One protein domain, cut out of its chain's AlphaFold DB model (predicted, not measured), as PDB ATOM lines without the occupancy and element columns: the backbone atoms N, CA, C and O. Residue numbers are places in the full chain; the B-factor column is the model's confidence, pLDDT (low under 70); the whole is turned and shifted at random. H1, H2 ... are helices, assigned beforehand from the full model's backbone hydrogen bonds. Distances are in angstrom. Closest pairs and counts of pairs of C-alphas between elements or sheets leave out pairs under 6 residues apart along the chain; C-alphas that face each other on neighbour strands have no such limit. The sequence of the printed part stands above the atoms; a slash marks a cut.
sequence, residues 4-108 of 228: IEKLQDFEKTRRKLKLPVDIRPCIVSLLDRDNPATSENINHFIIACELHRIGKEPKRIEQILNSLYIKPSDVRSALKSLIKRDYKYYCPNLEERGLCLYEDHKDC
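This is residues 4 to 108 of the 228 residues of an uncharacterized protein of Clostridia bacterium (UniProt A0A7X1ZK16). Three helices, H3, H4 and H5, form a triangular group at one end; short H2 packs on H3, and H1 packs on H2 at the other end. Residues 84 to 108, with no named element, run back from H5 toward H2. The printed part has 105 residues, five named helices, H1 to H5, and no named strand: all helix, though helices hold 50 residues, under half. It is compact, radius of gyration of the C-alphas 13.2 A, spanning 37 by 27 by 24 A.

H1, residues 4 to 16, begins at C-alpha 4 (19.074, -32.712, 37.854) and measures 18.5 A. H2 is residues 25 to 30, 8.6 A; H3 44 to 53, 14.1 A; H4 58 to 66, 12.2 A. H5, residues 72 to 83, 16.5 A, ends at C-alpha 83 (48.516, -49.698, 51.440).

H3, the hub, touches H5 at a steep tilt of 39 degrees, closest C-alphas Phe 45 and Ala 78, 4.7 A. H1 and H3 are apart. In the five helices every O i to N i+4 pair is within hydrogen-bond range.

The printed part has no cut. The link H2 to H3 is long. Residues 84 to 108 are among those under pLDDT 70.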
ATOM      1  N   ILE A   4      18.753 -34.015  37.282       56.78
ATOM      2  CA  ILE A   4      19.074 -32.712  37.854       56.78
ATOM      3  C   ILE A   4      19.009 -32.729  39.391       56.78
ATOM      4  O   ILE A   4      19.915 -32.190  40.028       56.78
ATOM      5  N   GLU A   5      17.998 -33.358  39.995       61.34
ATOM      6  CA  GLU A   5      17.843 -33.441  41.458       61.34
ATOM      7  C   GLU A   5      18.982 -34.264  42.074       61.34
ATOM      8  O   GLU A   5      19.659 -33.807  42.997       61.34
ATOM      9  N   LYS A   6      19.305 -35.418  41.470       62.41
ATOM     10  CA  LYS A   6      20.437 -36.262  41.891       62.41
ATOM     11  C   LYS A   6      21.772 -35.514  41.841       62.41
ATOM     12  O   LYS A   6      22.621 -35.680  42.719       62.41
ATOM     13  N   LEU A   7      21.981 -34.678  40.821       64.38
ATOM     14  CA  LEU A   7      23.197 -33.870  40.684       64.38
ATOM     15  C   LEU A   7      23.274 -32.732  41.713       64.38
ATOM     16  O   LEU A   7      24.371 -32.402  42.176       64.38
ATOM     17  N   GLN A   8      22.139 -32.136  42.079       68.38
ATOM     18  CA  GLN A   8      22.073 -31.104  43.117       68.38
ATOM     19  C   GLN A   8      22.362 -31.685  44.505       68.38
ATOM     20  O   GLN A   8      23.187 -31.121  45.234       68.38
ATOM     21  N   ASP A   9      21.773 -32.835  44.833       68.12
ATOM     22  CA  ASP A   9      22.040 -33.546  46.085       68.12
ATOM     23  C   ASP A   9      23.496 -34.011  46.167       68.12
ATOM     24  O   ASP A   9      24.173 -33.775  47.173       68.12
ATOM     25  N   PHE A  10      24.046 -34.535  45.066       74.38
ATOM     26  CA  PHE A  10      25.474 -34.831  44.961       74.38
ATOM     27  C   PHE A  10      26.346 -33.608  45.286       74.38
ATOM     28  O   PHE A  10      27.263 -33.699  46.107       74.38
ATOM     29  N   GLU A  11      26.094 -32.455  44.659       72.12
ATOM     30  CA  GLU A  11      26.896 -31.249  44.889       72.12
ATOM     31  C   GLU A  11      26.765 -30.736  46.329       72.12
ATOM     32  O   GLU A  11      27.755 -30.278  46.914       72.12
ATOM     33  N   LYS A  12      25.578 -30.854  46.929       79.00
ATOM     34  CA  LYS A  12      25.316 -30.497  48.328       79.00
ATOM     35  C   LYS A  12      26.110 -31.391  49.284       79.00
ATOM     36  O   LYS A  12      26.874 -30.872  50.106       79.00
ATOM     37  N   THR A  13      26.022 -32.712  49.130       74.62
ATOM     38  CA  THR A  13      26.738 -33.683  49.973       74.62
ATOM     39  C   THR A  13      28.253 -33.591  49.763       74.62
ATOM     40  O   THR A  13      29.018 -33.542  50.733       74.62
ATOM     41  N   ARG A  14      28.722 -33.414  48.519       82.19
ATOM     42  CA  ARG A  14      30.145 -33.188  48.201       82.19
ATOM     43  C   ARG A  14      30.708 -31.966  48.928       82.19
ATOM     44  O   ARG A  14      31.809 -32.035  49.486       82.19
ATOM     45  N   ARG A  15      29.975 -30.844  48.923       78.19
ATOM     46  CA  ARG A  15      30.375 -29.604  49.614       78.19
ATOM     47  C   ARG A  15      30.377 -29.779  51.130       78.19
ATOM     48  O   ARG A  15      31.369 -29.404  51.756       78.19
ATOM     49  N   LYS A  16      29.337 -30.401  51.703       78.25
ATOM     50  CA  LYS A  16      29.243 -30.724  53.143       78.25
ATOM     51  C   LYS A  16      30.460 -31.524  53.615       78.25
ATOM     52  O   LYS A  16      31.066 -31.194  54.631       78.25
ATOM     53  N   LEU A  17      30.874 -32.518  52.831       72.44
ATOM     54  CA  LEU A  17      32.010 -33.390  53.138       72.44
ATOM     55  C   LEU A  17      33.380 -32.805  52.737       72.44
ATOM     56  O   LEU A  17      34.411 -33.452  52.943       72.44
ATOM     57  N   LYS A  18      33.418 -31.583  52.181       77.25
ATOM     58  CA  LYS A  18      34.634 -30.915  51.674       77.25
ATOM     59  C   LYS A  18      35.446 -31.821  50.733       77.25
ATOM     60  O   LYS A  18      36.674 -31.903  50.826       77.25
ATOM     61  N   LEU A  19      34.750 -32.533  49.848       76.88
ATOM     62  CA  LEU A  19      35.345 -33.457  48.884       76.88
ATOM     63  C   LEU A  19      35.676 -32.722  47.573       76.88
ATOM     64  O   LEU A  19      34.945 -31.805  47.175       76.88
ATOM     65  N   PRO A  20      36.766 -33.083  46.875       70.50
ATOM     66  CA  PRO A  20      37.138 -32.420  45.633       70.50
ATOM     67  C   PRO A  20      36.141 -32.721  44.514       70.50
ATOM     68  O   PRO A  20      35.419 -33.710  44.539       70.50
ATOM     69  N   VAL A  21      36.129 -31.867  43.491       66.12
ATOM     70  CA  VAL A  21      35.191 -31.952  42.354       66.12
ATOM     71  C   VAL A  21      35.404 -33.215  41.507       66.12
ATOM     72  O   VAL A  21      34.584 -33.548  40.659       66.12
ATOM     73  N   ASP A  22      36.531 -33.909  41.651       64.38
ATOM     74  CA  ASP A  22      36.819 -35.130  40.903       64.38
ATOM     75  C   ASP A  22      36.464 -36.418  41.658       64.38
ATOM     76  O   ASP A  22      36.793 -37.483  41.142       64.38
ATOM     77  N   ILE A  23      35.818 -36.357  42.834       73.44
ATOM     78  CA  ILE A  23      35.321 -37.552  43.536       73.44
ATOM     79  C   ILE A  23      34.171 -38.226  42.778       73.44
ATOM     80  O   ILE A  23      33.312 -37.550  42.212       73.44
ATOM     81  N   ARG A  24      34.147 -39.562  42.810       73.12
ATOM     82  CA  ARG A  24      33.039 -40.409  42.349       73.12
ATOM     83  C   ARG A  24      31.716 -40.032  43.036       73.12
ATOM     84  O   ARG A  24      31.618 -40.164  44.254       73.12
ATOM     85  N   PRO A  25      30.668 -39.659  42.290       71.88
ATOM     86  CA  PRO A  25      29.353 -39.350  42.840       71.88
ATOM     87  C   PRO A  25      28.674 -40.526  43.536       71.88
ATOM     88  O   PRO A  25      28.064 -40.337  44.585       71.88
ATOM     89  N   CYS A  26      28.879 -41.750  43.041       72.56
ATOM     90  CA  CYS A  26      28.438 -42.962  43.732       72.56
ATOM     91  C   CYS A  26      29.109 -43.116  45.109       72.56
ATOM     92  O   CYS A  26      28.478 -43.573  46.054       72.56
ATOM     93  N   ILE A  27      30.357 -42.658  45.268       76.88
ATOM     94  CA  ILE A  27      31.057 -42.662  46.560       76.88
ATOM     95  C   ILE A  27      30.554 -41.549  47.469       76.88
ATOM     96  O   ILE A  27      30.436 -41.768  48.664       76.88
ATOM     97  N   VAL A  28      30.207 -40.379  46.927       76.69
ATOM     98  CA  VAL A  28      29.544 -39.326  47.715       76.69
ATOM     99  C   VAL A  28      28.197 -39.812  48.242       76.69
ATOM    100  O   VAL A  28      27.906 -39.591  49.409       76.69
ATOM    101  N   SER A  29      27.435 -40.531  47.417       74.81
ATOM    102  CA  SER A  29      26.143 -41.110  47.802       74.81
ATOM    103  C   SER A  29      26.290 -42.181  48.886       74.81
ATOM    104  O   SER A  29      25.476 -42.233  49.796       74.81
ATOM    105  N   LEU A  30      27.349 -42.995  48.825       76.12
ATOM    106  CA  LEU A  30      27.681 -43.997  49.848       76.12
ATOM    107  C   LEU A  30      28.288 -43.402  51.129       76.12
ATOM    108  O   LEU A  30      28.304 -44.045  52.174       76.12
ATOM    109  N   LEU A  31      28.847 -42.195  51.045       77.38
ATOM    110  CA  LEU A  31      29.289 -41.421  52.205       77.38
ATOM    111  C   LEU A  31      28.121 -40.681  52.869       77.38
ATOM    112  O   LEU A  31      28.301 -40.134  53.960       77.38
ATOM    113  N   ASP A  32      26.960 -40.641  52.213       75.81
ATOM    114  CA  ASP A  32      25.748 -40.067  52.768       75.81
ATOM    115  C   ASP A  32      25.075 -41.078  53.697       75.81
ATOM    116  O   ASP A  32      24.660 -42.165  53.287       75.81
ATOM    117  N   ARG A  33      25.006 -40.735  54.985       64.75
ATOM    118  CA  ARG A  33      24.498 -41.638  56.029       64.75
ATOM    119  C   ARG A  33      23.011 -41.924  55.884       64.75
ATOM    120  O   ARG A  33      22.554 -42.954  56.360       64.75
ATOM    121  N   ASP A  34      22.303 -41.025  55.216       64.50
ATOM    122  CA  ASP A  34      20.862 -41.105  55.018       64.50
ATOM    123  C   ASP A  34      20.502 -41.985  53.802       64.50
ATOM    124  O   ASP A  34      19.326 -42.200  53.520       64.50
ATOM    125  N   ASN A  35      21.498 -42.516  53.075       65.75
ATOM    126  CA  ASN A  35      21.270 -43.383  51.921       65.75
ATOM    127  C   ASN A  35      21.008 -44.845  52.359       65.75
ATOM    128  O   ASN A  35      21.883 -45.463  52.966       65.75
ATOM    129  N   PRO A  36      19.854 -45.450  52.016       57.91
ATOM    130  CA  PRO A  36      19.527 -46.837  52.373       57.91
ATOM    131  C   PRO A  36      20.501 -47.879  51.805       57.91
ATOM    132  O   PRO A  36      20.695 -48.941  52.387       57.91
ATOM    133  N   ALA A  37      21.178 -47.579  50.693       56.91
ATOM    134  CA  ALA A  37      22.169 -48.487  50.119       56.91
ATOM    135  C   ALA A  37      23.448 -48.608  50.977       56.91
ATOM    136  O   ALA A  37      24.292 -49.475  50.728       56.91
ATOM    137  N   THR A  38      23.587 -47.749  51.992       57.16
ATOM    138  CA  THR A  38      24.684 -47.721  52.965       57.16
ATOM    139  C   THR A  38      24.560 -48.866  53.996       57.16
ATOM    140  O   THR A  38      25.545 -49.260  54.611       57.16
ATOM    141  N   SER A  39      23.392 -49.496  54.173       54.09
ATOM    142  CA  SER A  39      23.232 -50.602  55.143       54.09
ATOM    143  C   SER A  39      23.515 -52.008  54.590       54.09
ATOM    144  O   SER A  39      23.743 -52.930  55.368       54.09
ATOM    145  N   GLU A  40      23.558 -52.205  53.267       54.56
ATOM    146  CA  GLU A  40      23.570 -53.547  52.653       54.56
ATOM    147  C   GLU A  40      24.924 -53.974  52.070       54.56
ATOM    148  O   GLU A  40      25.062 -54.274  50.878       54.56
ATOM    149  N   ASN A  41      25.943 -54.081  52.925       54.19
ATOM    150  CA  ASN A  41      27.241 -54.638  52.528       54.19
ATOM    151  C   ASN A  41      27.963 -53.732  51.507       54.19
ATOM    152  O   ASN A  41      28.328 -54.140  50.401       54.19
ATOM    153  N   ILE A  42      28.124 -52.456  51.877       58.47
ATOM    154  CA  ILE A  42      28.902 -51.478  51.116       58.47
ATOM    155  C   ILE A  42      30.282 -52.061  50.818       58.47
ATOM    156  O   ILE A  42      30.958 -52.611  51.686       58.47
ATOM    157  N   ASN A  43      30.771 -51.856  49.599       68.81
ATOM    158  CA  ASN A  43      32.154 -52.162  49.271       68.81
ATOM    159  C   ASN A  43      33.079 -51.094  49.900       68.81
ATOM    160  O   ASN A  43      33.545 -50.169  49.231       68.81
ATOM    161  N   HIS A  44      33.298 -51.190  51.219       75.31
ATOM    162  CA  HIS A  44      34.090 -50.271  52.055       75.31
ATOM    163  C   HIS A  44      35.492 -50.030  51.488       75.31
ATOM    164  O   HIS A  44      36.075 -48.958  51.646       75.31
ATOM    165  N   PHE A  45      36.006 -51.026  50.766       73.12
ATOM    166  CA  PHE A  45      37.241 -50.941  50.014       73.12
ATOM    167  C   PHE A  45      37.194 -49.877  48.909       73.12
ATOM    168  O   PHE A  45      38.136 -49.099  48.786       73.12
ATOM    169  N   ILE A  46      36.091 -49.756  48.162       73.88
ATOM    170  CA  ILE A  46      35.943 -48.731  47.115       73.88
ATOM    171  C   ILE A  46      35.931 -47.330  47.736       73.88
ATOM    172  O   ILE A  46      36.609 -46.435  47.228       73.88
ATOM    173  N   ILE A  47      35.226 -47.141  48.859       79.38
ATOM    174  CA  ILE A  47      35.235 -45.862  49.589       79.38
ATOM    175  C   ILE A  47      36.652 -45.542  50.067       79.38
ATOM    176  O   ILE A  47      37.138 -44.435  49.836       79.38
ATOM    177  N   ALA A  48      37.342 -46.510  50.675       79.06
ATOM    178  CA  ALA A  48      38.717 -46.343  51.131       79.06
ATOM    179  C   ALA A  48      39.642 -45.918  49.979       79.06
ATOM    180  O   ALA A  48      40.346 -44.912  50.086       79.06
ATOM    181  N   CYS A  49      39.606 -46.648  48.860       74.81
ATOM    182  CA  CYS A  49      40.418 -46.372  47.678       74.81
ATOM    183  C   CYS A  49      40.153 -44.977  47.114       74.81
ATOM    184  O   CYS A  49      41.099 -44.259  46.789       74.81
ATOM    185  N   GLU A  50      38.888 -44.573  47.029       77.50
ATOM    186  CA  GLU A  50      38.520 -43.261  46.511       77.50
ATOM    187  C   GLU A  50      38.936 -42.130  47.465       77.50
ATOM    188  O   GLU A  50      39.461 -41.111  47.013       77.50
ATOM    189  N   LEU A  51      38.783 -42.310  48.783       82.06
ATOM    190  CA  LEU A  51      39.237 -41.338  49.780       82.06
ATOM    191  C   LEU A  51      40.766 -41.179  49.767       82.06
ATOM    192  O   LEU A  51      41.273 -40.059  49.823       82.06
ATOM    193  N   HIS A  52      41.514 -42.274  49.636       78.88
ATOM    194  CA  HIS A  52      42.969 -42.206  49.488       78.88
ATOM    195  C   HIS A  52      43.377 -41.542  48.177       78.88
ATOM    196  O   HIS A  52      44.291 -40.720  48.156       78.88
ATOM    197  N   ARG A  53      42.666 -41.830  47.081       76.06
ATOM    198  CA  ARG A  53      42.904 -41.190  45.784       76.06
ATOM    199  C   ARG A  53      42.808 -39.667  45.865       76.06
ATOM    200  O   ARG A  53      43.595 -38.974  45.224       76.06
ATOM    201  N   ILE A  54      41.844 -39.144  46.619       75.62
ATOM    202  CA  ILE A  54      41.687 -37.696  46.812       75.62
ATOM    203  C   ILE A  54      42.647 -37.115  47.868       75.62
ATOM    204  O   ILE A  54      42.503 -35.956  48.252       75.62
ATOM    205  N   GLY A  55      43.621 -37.903  48.335       74.12
ATOM    206  CA  GLY A  55      44.678 -37.466  49.243       74.12
ATOM    207  C   GLY A  55      44.298 -37.489  50.723       74.12
ATOM    208  O   GLY A  55      44.878 -36.738  51.502       74.12
ATOM    209  N   LYS A  56      43.308 -38.292  51.141       82.19
ATOM    210  CA  LYS A  56      43.068 -38.510  52.575       82.19
ATOM    211  C   LYS A  56      44.080 -39.507  53.130       82.19
ATOM    212  O   LYS A  56      44.276 -40.583  52.573       82.19
ATOM    213  N   GLU A  57      44.661 -39.155  54.269       83.56
ATOM    214  CA  GLU A  57      45.556 -40.031  55.022       83.56
ATOM    215  C   GLU A  57      44.822 -41.274  55.555       83.56
ATOM    216  O   GLU A  57      43.655 -41.158  55.952       83.56
ATOM    217  N   PRO A  58      45.486 -42.442  55.668       84.81
ATOM    218  CA  PRO A  58      44.873 -43.684  56.150       84.81
ATOM    219  C   PRO A  58      44.120 -43.541  57.478       84.81
ATOM    220  O   PRO A  58      42.985 -43.996  57.583       84.81
ATOM    221  N   LYS A  59      44.687 -42.814  58.454       86.75
ATOM    222  CA  LYS A  59      44.025 -42.528  59.743       86.75
ATOM    223  C   LYS A  59      42.693 -41.795  59.568       86.75
ATOM    224  O   LYS A  59      41.736 -42.037  60.296       86.75
ATOM    225  N   ARG A  60      42.615 -40.877  58.599       86.56
ATOM    226  CA  ARG A  60      41.387 -40.125  58.323       86.56
ATOM    227  C   ARG A  60      40.360 -40.978  57.588       86.56
ATOM    228  O   ARG A  60      39.170 -40.826  57.841       86.56
ATOM    229  N   ILE A  61      40.812 -41.860  56.699       86.88
ATOM    230  CA  ILE A  61      39.954 -42.836  56.016       86.88
ATOM    231  C   ILE A  61      39.319 -43.771  57.044       86.88
ATOM    232  O   ILE A  61      38.105 -43.935  57.033       86.88
ATOM    233  N   GLU A  62      40.115 -44.306  57.968       88.75
ATOM    234  CA  GLU A  62      39.648 -45.157  59.067       88.75
ATOM    235  C   GLU A  62      38.547 -44.480  59.892       88.75
ATOM    236  O   GLU A  62      37.479 -45.053  60.087       88.75
ATOM    237  N   GLN A  63      38.761 -43.223  60.304       86.31
ATOM    238  CA  GLN A  63      37.754 -42.434  61.025       86.31
ATOM    239  C   GLN A  63      36.448 -42.286  60.239       86.31
ATOM    240  O   GLN A  63      35.371 -42.431  60.812       86.31
ATOM    241  N   ILE A  64      36.534 -41.987  58.937       85.44
ATOM    242  CA  ILE A  64      35.350 -41.830  58.083       85.44
ATOM    243  C   ILE A  64      34.593 -43.156  57.993       85.44
ATOM    244  O   ILE A  64      33.384 -43.162  58.215       85.44
ATOM    245  N   LEU A  65      35.295 -44.263  57.736       85.00
ATOM    246  CA  LEU A  65      34.690 -45.588  57.606       85.00
ATOM    247  C   LEU A  65      34.055 -46.072  58.920       85.00
ATOM    248  O   LEU A  65      32.917 -46.530  58.913       85.00
ATOM    249  N   ASN A  66      34.724 -45.893  60.061       83.69
ATOM    250  CA  ASN A  66      34.150 -46.231  61.371       83.69
ATOM    251  C   ASN A  66      32.872 -45.429  61.661       83.69
ATOM    252  O   ASN A  66      31.954 -45.917  62.311       83.69
ATOM    253  N   SER A  67      32.781 -44.206  61.132       81.38
ATOM    254  CA  SER A  67      31.604 -43.351  61.277       81.38
ATOM    255  C   SER A  67      30.404 -43.773  60.412       81.38
ATOM    256  O   SER A  67      29.325 -43.202  60.559       81.38
ATOM    257  N   LEU A  68      30.597 -44.746  59.515       77.19
ATOM    258  CA  LEU A  68      29.564 -45.377  58.689       77.19
ATOM    259  C   LEU A  68      29.111 -46.734  59.264       77.19
ATOM    260  O   LEU A  68      28.516 -47.526  58.546       77.19
ATOM    261  N   TYR A  69      29.418 -47.027  60.535       76.50
ATOM    262  CA  TYR A  69      29.051 -48.281  61.217       76.50
ATOM    263  C   TYR A  69      29.618 -49.556  60.565       76.50
ATOM    264  O   TYR A  69      29.076 -50.651  60.705       76.50
ATOM    265  N   ILE A  70      30.754 -49.424  59.880       78.44
ATOM    266  CA  ILE A  70      31.464 -50.534  59.240       78.44
ATOM    267  C   ILE A  70      32.205 -51.346  60.304       78.44
ATOM    268  O   ILE A  70      32.831 -50.782  61.205       78.44
ATOM    269  N   LYS A  71      32.200 -52.679  60.184       82.31
ATOM    270  CA  LYS A  71      32.926 -53.550  61.117       82.31
ATOM    271  C   LYS A  71      34.435 -53.244  61.095       82.31
ATOM    272  O   LYS A  71      35.036 -53.205  60.017       82.31
ATOM    273  N   PRO A  72      35.106 -53.138  62.259       83.88
ATOM    274  CA  PRO A  72      36.544 -52.848  62.322       83.88
ATOM    275  C   PRO A  72      37.450 -53.858  61.593       83.88
ATOM    276  O   PRO A  72      38.572 -53.528  61.205       83.88
ATOM    277  N   SER A  73      37.010 -55.111  61.416       83.81
ATOM    278  CA  SER A  73      37.712 -56.115  60.597       83.81
ATOM    279  C   SER A  73      37.787 -55.705  59.126       83.81
ATOM    280  O   SER A  73      38.846 -55.812  58.503       83.81
ATOM    281  N   ASP A  74      36.686 -55.181  58.598       81.12
ATOM    282  CA  ASP A  74      36.519 -54.860  57.183       81.12
ATOM    283  C   ASP A  74      37.261 -53.568  56.846       81.12
ATOM    284  O   ASP A  74      37.937 -53.484  55.821       81.12
ATOM    285  N   VAL A  75      37.241 -52.599  57.771       83.88
ATOM    286  CA  VAL A  75      38.058 -51.379  57.694       83.88
ATOM    287  C   VAL A  75      39.549 -51.724  57.637       83.88
ATOM    288  O   VAL A  75      40.258 -51.252  56.745       83.88
ATOM    289  N   ARG A  76      40.036 -52.601  58.529       84.94
ATOM    290  CA  ARG A  76      41.443 -53.041  58.527       84.94
ATOM    291  C   ARG A  76      41.826 -53.762  57.236       84.94
ATOM    292  O   ARG A  76      42.900 -53.501  56.694       84.94
ATOM    293  N   SER A  77      40.957 -54.638  56.729       80.25
ATOM    294  CA  SER A  77      41.168 -55.331  55.452       80.25
ATOM    295  C   SER A  77      41.271 -54.341  54.285       80.25
ATOM    296  O   SER A  77      42.239 -54.376  53.520       80.25
ATOM    297  N   ALA A  78      40.345 -53.379  54.211       78.81
ATOM    298  CA  ALA A  78      40.338 -52.340  53.188       78.81
ATOM    299  C   ALA A  78      41.610 -51.477  53.219       78.81
ATOM    300  O   ALA A  78      42.240 -51.270  52.182       78.81
ATOM    301  N   LEU A  79      42.035 -51.025  54.404       83.88
ATOM    302  CA  LEU A  79      43.258 -50.231  54.573       83.88
ATOM    303  C   LEU A  79      44.521 -51.028  54.218       83.88
ATOM    304  O   LEU A  79      45.424 -50.489  53.579       83.88
ATOM    305  N   LYS A  80      44.584 -52.319  54.564       82.31
ATOM    306  CA  LYS A  80      45.718 -53.191  54.213       82.31
ATOM    307  C   LYS A  80      45.858 -53.351  52.697       82.31
ATOM    308  O   LYS A  80      46.965 -53.229  52.174       82.31
ATOM    309  N   SER A  81      44.755 -53.590  51.990       71.75
ATOM    310  CA  SER A  81      44.740 -53.689  50.523       71.75
ATOM    311  C   SER A  81      45.081 -52.355  49.851       71.75
ATOM    312  O   SER A  81      45.810 -52.312  48.859       71.75
ATOM    313  N   LEU A  82      44.636 -51.249  50.446       73.38
ATOM    314  CA  LEU A  82      44.930 -49.894  49.995       73.38
ATOM    315  C   LEU A  82      46.416 -49.530  50.120       73.38
ATOM    316  O   LEU A  82      46.984 -48.984  49.174       73.38
ATOM    317  N   ILE A  83      47.067 -49.888  51.233       75.19
ATOM    318  CA  ILE A  83      48.516 -49.698  51.440       75.19
ATOM    319  C   ILE A  83      49.325 -50.499  50.417       75.19
ATOM    320  O   ILE A  83      50.315 -50.001  49.882       75.19
ATOM    321  N   LYS A  84      48.871 -51.715  50.086       69.75
ATOM    322  CA  LYS A  84      49.470 -52.546  49.029       69.75
ATOM    323  C   LYS A  84      49.282 -51.978  47.617       69.75
ATOM    324  O   LYS A  84      49.870 -52.513  46.683       69.75
ATOM    325  N   ARG A  85      48.501 -50.900  47.458       60.22
ATOM    326  CA  ARG A  85      48.184 -50.253  46.174       60.22
ATOM    327  C   ARG A  85      47.553 -51.203  45.152       60.22
ATOM    328  O   ARG A  85      47.659 -50.972  43.947       60.22
ATOM    329  N   ASP A  86      46.876 -52.253  45.615       56.03
ATOM    330  CA  ASP A  86      46.166 -53.183  44.737       56.03
ATOM    331  C   ASP A  86      44.789 -52.605  44.383       56.03
ATOM    332  O   ASP A  86      43.748 -53.037  44.868       56.03
ATOM    333  N   TYR A  87      44.786 -51.549  43.565       54.75
ATOM    334  CA  TYR A  87      43.587 -50.803  43.160       54.75
ATOM    335  C   TYR A  87      42.736 -51.546  42.112       54.75
ATOM    336  O   TYR A  87      42.139 -50.930  41.223       54.75
ATOM    337  N   LYS A  88      42.664 -52.878  42.186       48.81
ATOM    338  CA  LYS A  88      41.745 -53.691  41.384       48.81
ATOM    339  C   LYS A  88      40.343 -53.610  41.982       48.81
ATOM    340  O   LYS A  88      39.838 -54.574  42.542       48.81
ATOM    341  N   TYR A  89      39.713 -52.444  41.894       55.19
ATOM    342  CA  TYR A  89      38.299 -52.323  42.223       55.19
ATOM    343  C   TYR A  89      37.467 -52.460  40.944       55.19
ATOM    344  O   TYR A  89      37.682 -51.763  39.954       55.19
ATOM    345  N   TYR A  90      36.522 -53.391  40.980       53.78
ATOM    346  CA  TYR A  90      35.355 -53.383  40.107       53.78
ATOM    347  C   TYR A  90      34.262 -52.564  40.808       53.78
ATOM    348  O   TYR A  90      34.317 -52.385  42.026       53.78
ATOM    349  N   CYS A  91      33.268 -52.067  40.076       56.91
ATOM    350  CA  CYS A  91      32.049 -51.499  40.660       56.91
ATOM    351  C   CYS A  91      30.930 -52.558  40.633       56.91
ATOM    352  O   CYS A  91      29.985 -52.374  39.868       56.91
ATOM    353  N   PRO A  92      31.032 -53.690  41.369       55.56
ATOM    354  CA  PRO A  92      30.024 -54.735  41.267       55.56
ATOM    355  C   PRO A  92      28.692 -54.201  41.801       55.56
ATOM    356  O   PRO A  92      28.633 -53.664  42.908       55.56
ATOM    357  N   ASN A  93      27.650 -54.333  40.983       57.47
ATOM    358  CA  ASN A  93      26.243 -54.149  41.334       57.47
ATOM    359  C   ASN A  93      25.858 -52.734  41.821       57.47
ATOM    360  O   ASN A  93      24.801 -52.554  42.415       57.47
ATOM    361  N   LEU A  94      26.682 -51.699  41.579       62.38
ATOM    362  CA  LEU A  94      26.308 -50.307  41.907       62.38
ATOM    363  C   LEU A  94      25.178 -49.781  41.009       62.38
ATOM    364  O   LEU A  94      24.395 -48.939  41.440       62.38
ATOM    365  N   GLU A  95      25.119 -50.263  39.771       59.69
ATOM    366  CA  GLU A  95      24.071 -49.951  38.796       59.69
ATOM    367  C   GLU A  95      22.735 -50.589  39.194       59.69
ATOM    368  O   GLU A  95      21.755 -49.874  39.364       59.69
ATOM    369  N   GLU A  96      22.733 -51.895  39.491       58.22
ATOM    370  CA  GLU A  96      21.571 -52.636  40.017       58.22
ATOM    371  C   GLU A  96      21.018 -52.026  41.318       58.22
ATOM    372  O   GLU A  96      19.830 -52.127  41.607       58.22
ATOM    373  N   ARG A  97      21.877 -51.354  42.096       60.47
ATOM    374  CA  ARG A  97      21.524 -50.652  43.341       60.47
ATOM    375  C   ARG A  97      21.120 -49.185  43.140       60.47
ATOM    376  O   ARG A  97      20.926 -48.478  44.124       60.47
ATOM    377  N   GLY A  98      21.051 -48.690  41.901       58.72
ATOM    378  CA  GLY A  98      20.666 -47.305  41.592       58.72
ATOM    379  C   GLY A  98      21.659 -46.235  42.069       58.72
ATOM    380  O   GLY A  98      21.321 -45.055  42.118       58.72
ATOM    381  N   LEU A  99      22.888 -46.628  42.427       63.53
ATOM    382  CA  LEU A  99      23.939 -45.729  42.922       63.53
ATOM    383  C   LEU A  99      24.791 -45.132  41.800       63.53
ATOM    384  O   LEU A  99      25.609 -44.238  42.040       63.53
ATOM    385  N   CYS A 100      24.654 -45.652  40.580       63.34
ATOM    386  CA  CYS A 100      25.302 -45.083  39.411       63.34
ATOM    387  C   CYS A 100      24.570 -43.805  38.977       63.34
ATOM    388  O   CYS A 100      23.345 -43.759  38.936       63.34
ATOM    389  N   LEU A 101      25.333 -42.764  38.635       58.34
ATOM    390  CA  LEU A 101      24.782 -41.565  37.989       58.34
ATOM    391  C   LEU A 101      24.450 -41.780  36.507       58.34
ATOM    392  O   LEU A 101      23.821 -40.919  35.910       58.34
ATOM    393  N   TYR A 102      24.957 -42.854  35.906       58.47
ATOM    394  CA  TYR A 102      24.814 -43.140  34.482       58.47
ATOM    395  C   TYR A 102      23.891 -44.341  34.303       58.47
ATOM    396  O   TYR A 102      23.961 -45.268  35.113       58.47
ATOM    397  N   GLU A 103      23.068 -44.306  33.252       58.47
ATOM    398  CA  GLU A 103      22.139 -45.387  32.890       58.47
ATOM    399  C   GLU A 103      22.859 -46.688  32.510       58.47
ATOM    400  O   GLU A 103      22.387 -47.750  32.893       58.47
ATOM    401  N   ASP A 104      24.000 -46.601  31.809       60.81
ATOM    402  CA  ASP A 104      24.911 -47.727  31.556       60.81
ATOM    403  C   ASP A 104      26.238 -47.481  32.295       60.81
ATOM    404  O   ASP A 104      26.895 -46.437  32.152       60.81
ATOM    405  N   HIS A 105      26.687 -48.454  33.088       58.91
ATOM    406  CA  HIS A 105      27.996 -48.418  33.739       58.91
ATOM    407  C   HIS A 105      29.160 -48.210  32.755       58.91
ATOM    408  O   HIS A 105      30.192 -47.678  33.160       58.91
ATOM    409  N   LYS A 106      29.027 -48.575  31.473       58.47
ATOM    410  CA  LYS A 106      30.038 -48.334  30.425       58.47
ATOM    411  C   LYS A 106      30.273 -46.854  30.156       58.47
ATOM    412  O   LYS A 106      31.382 -46.470  29.774       58.47
ATOM    413  N   ASP A 107      29.262 -46.029  30.402       56.44
ATOM    414  CA  ASP A 107      29.334 -44.578  30.257       56.44
ATOM    415  C   ASP A 107      29.904 -43.900  31.508       56.44
ATOM    416  O   ASP A 107      30.326 -42.739  31.476       56.44
ATOM    417  N   CYS A 108      30.015 -44.646  32.610       58.09
ATOM    418  CA  CYS A 108      30.607 -44.153  33.836       58.09
ATOM    419  C   CYS A 108      32.103 -43.882  33.647       58.09
ATOM    420  O   CYS A 108      32.911 -44.785  33.441       58.09
TER     421      CYS A 108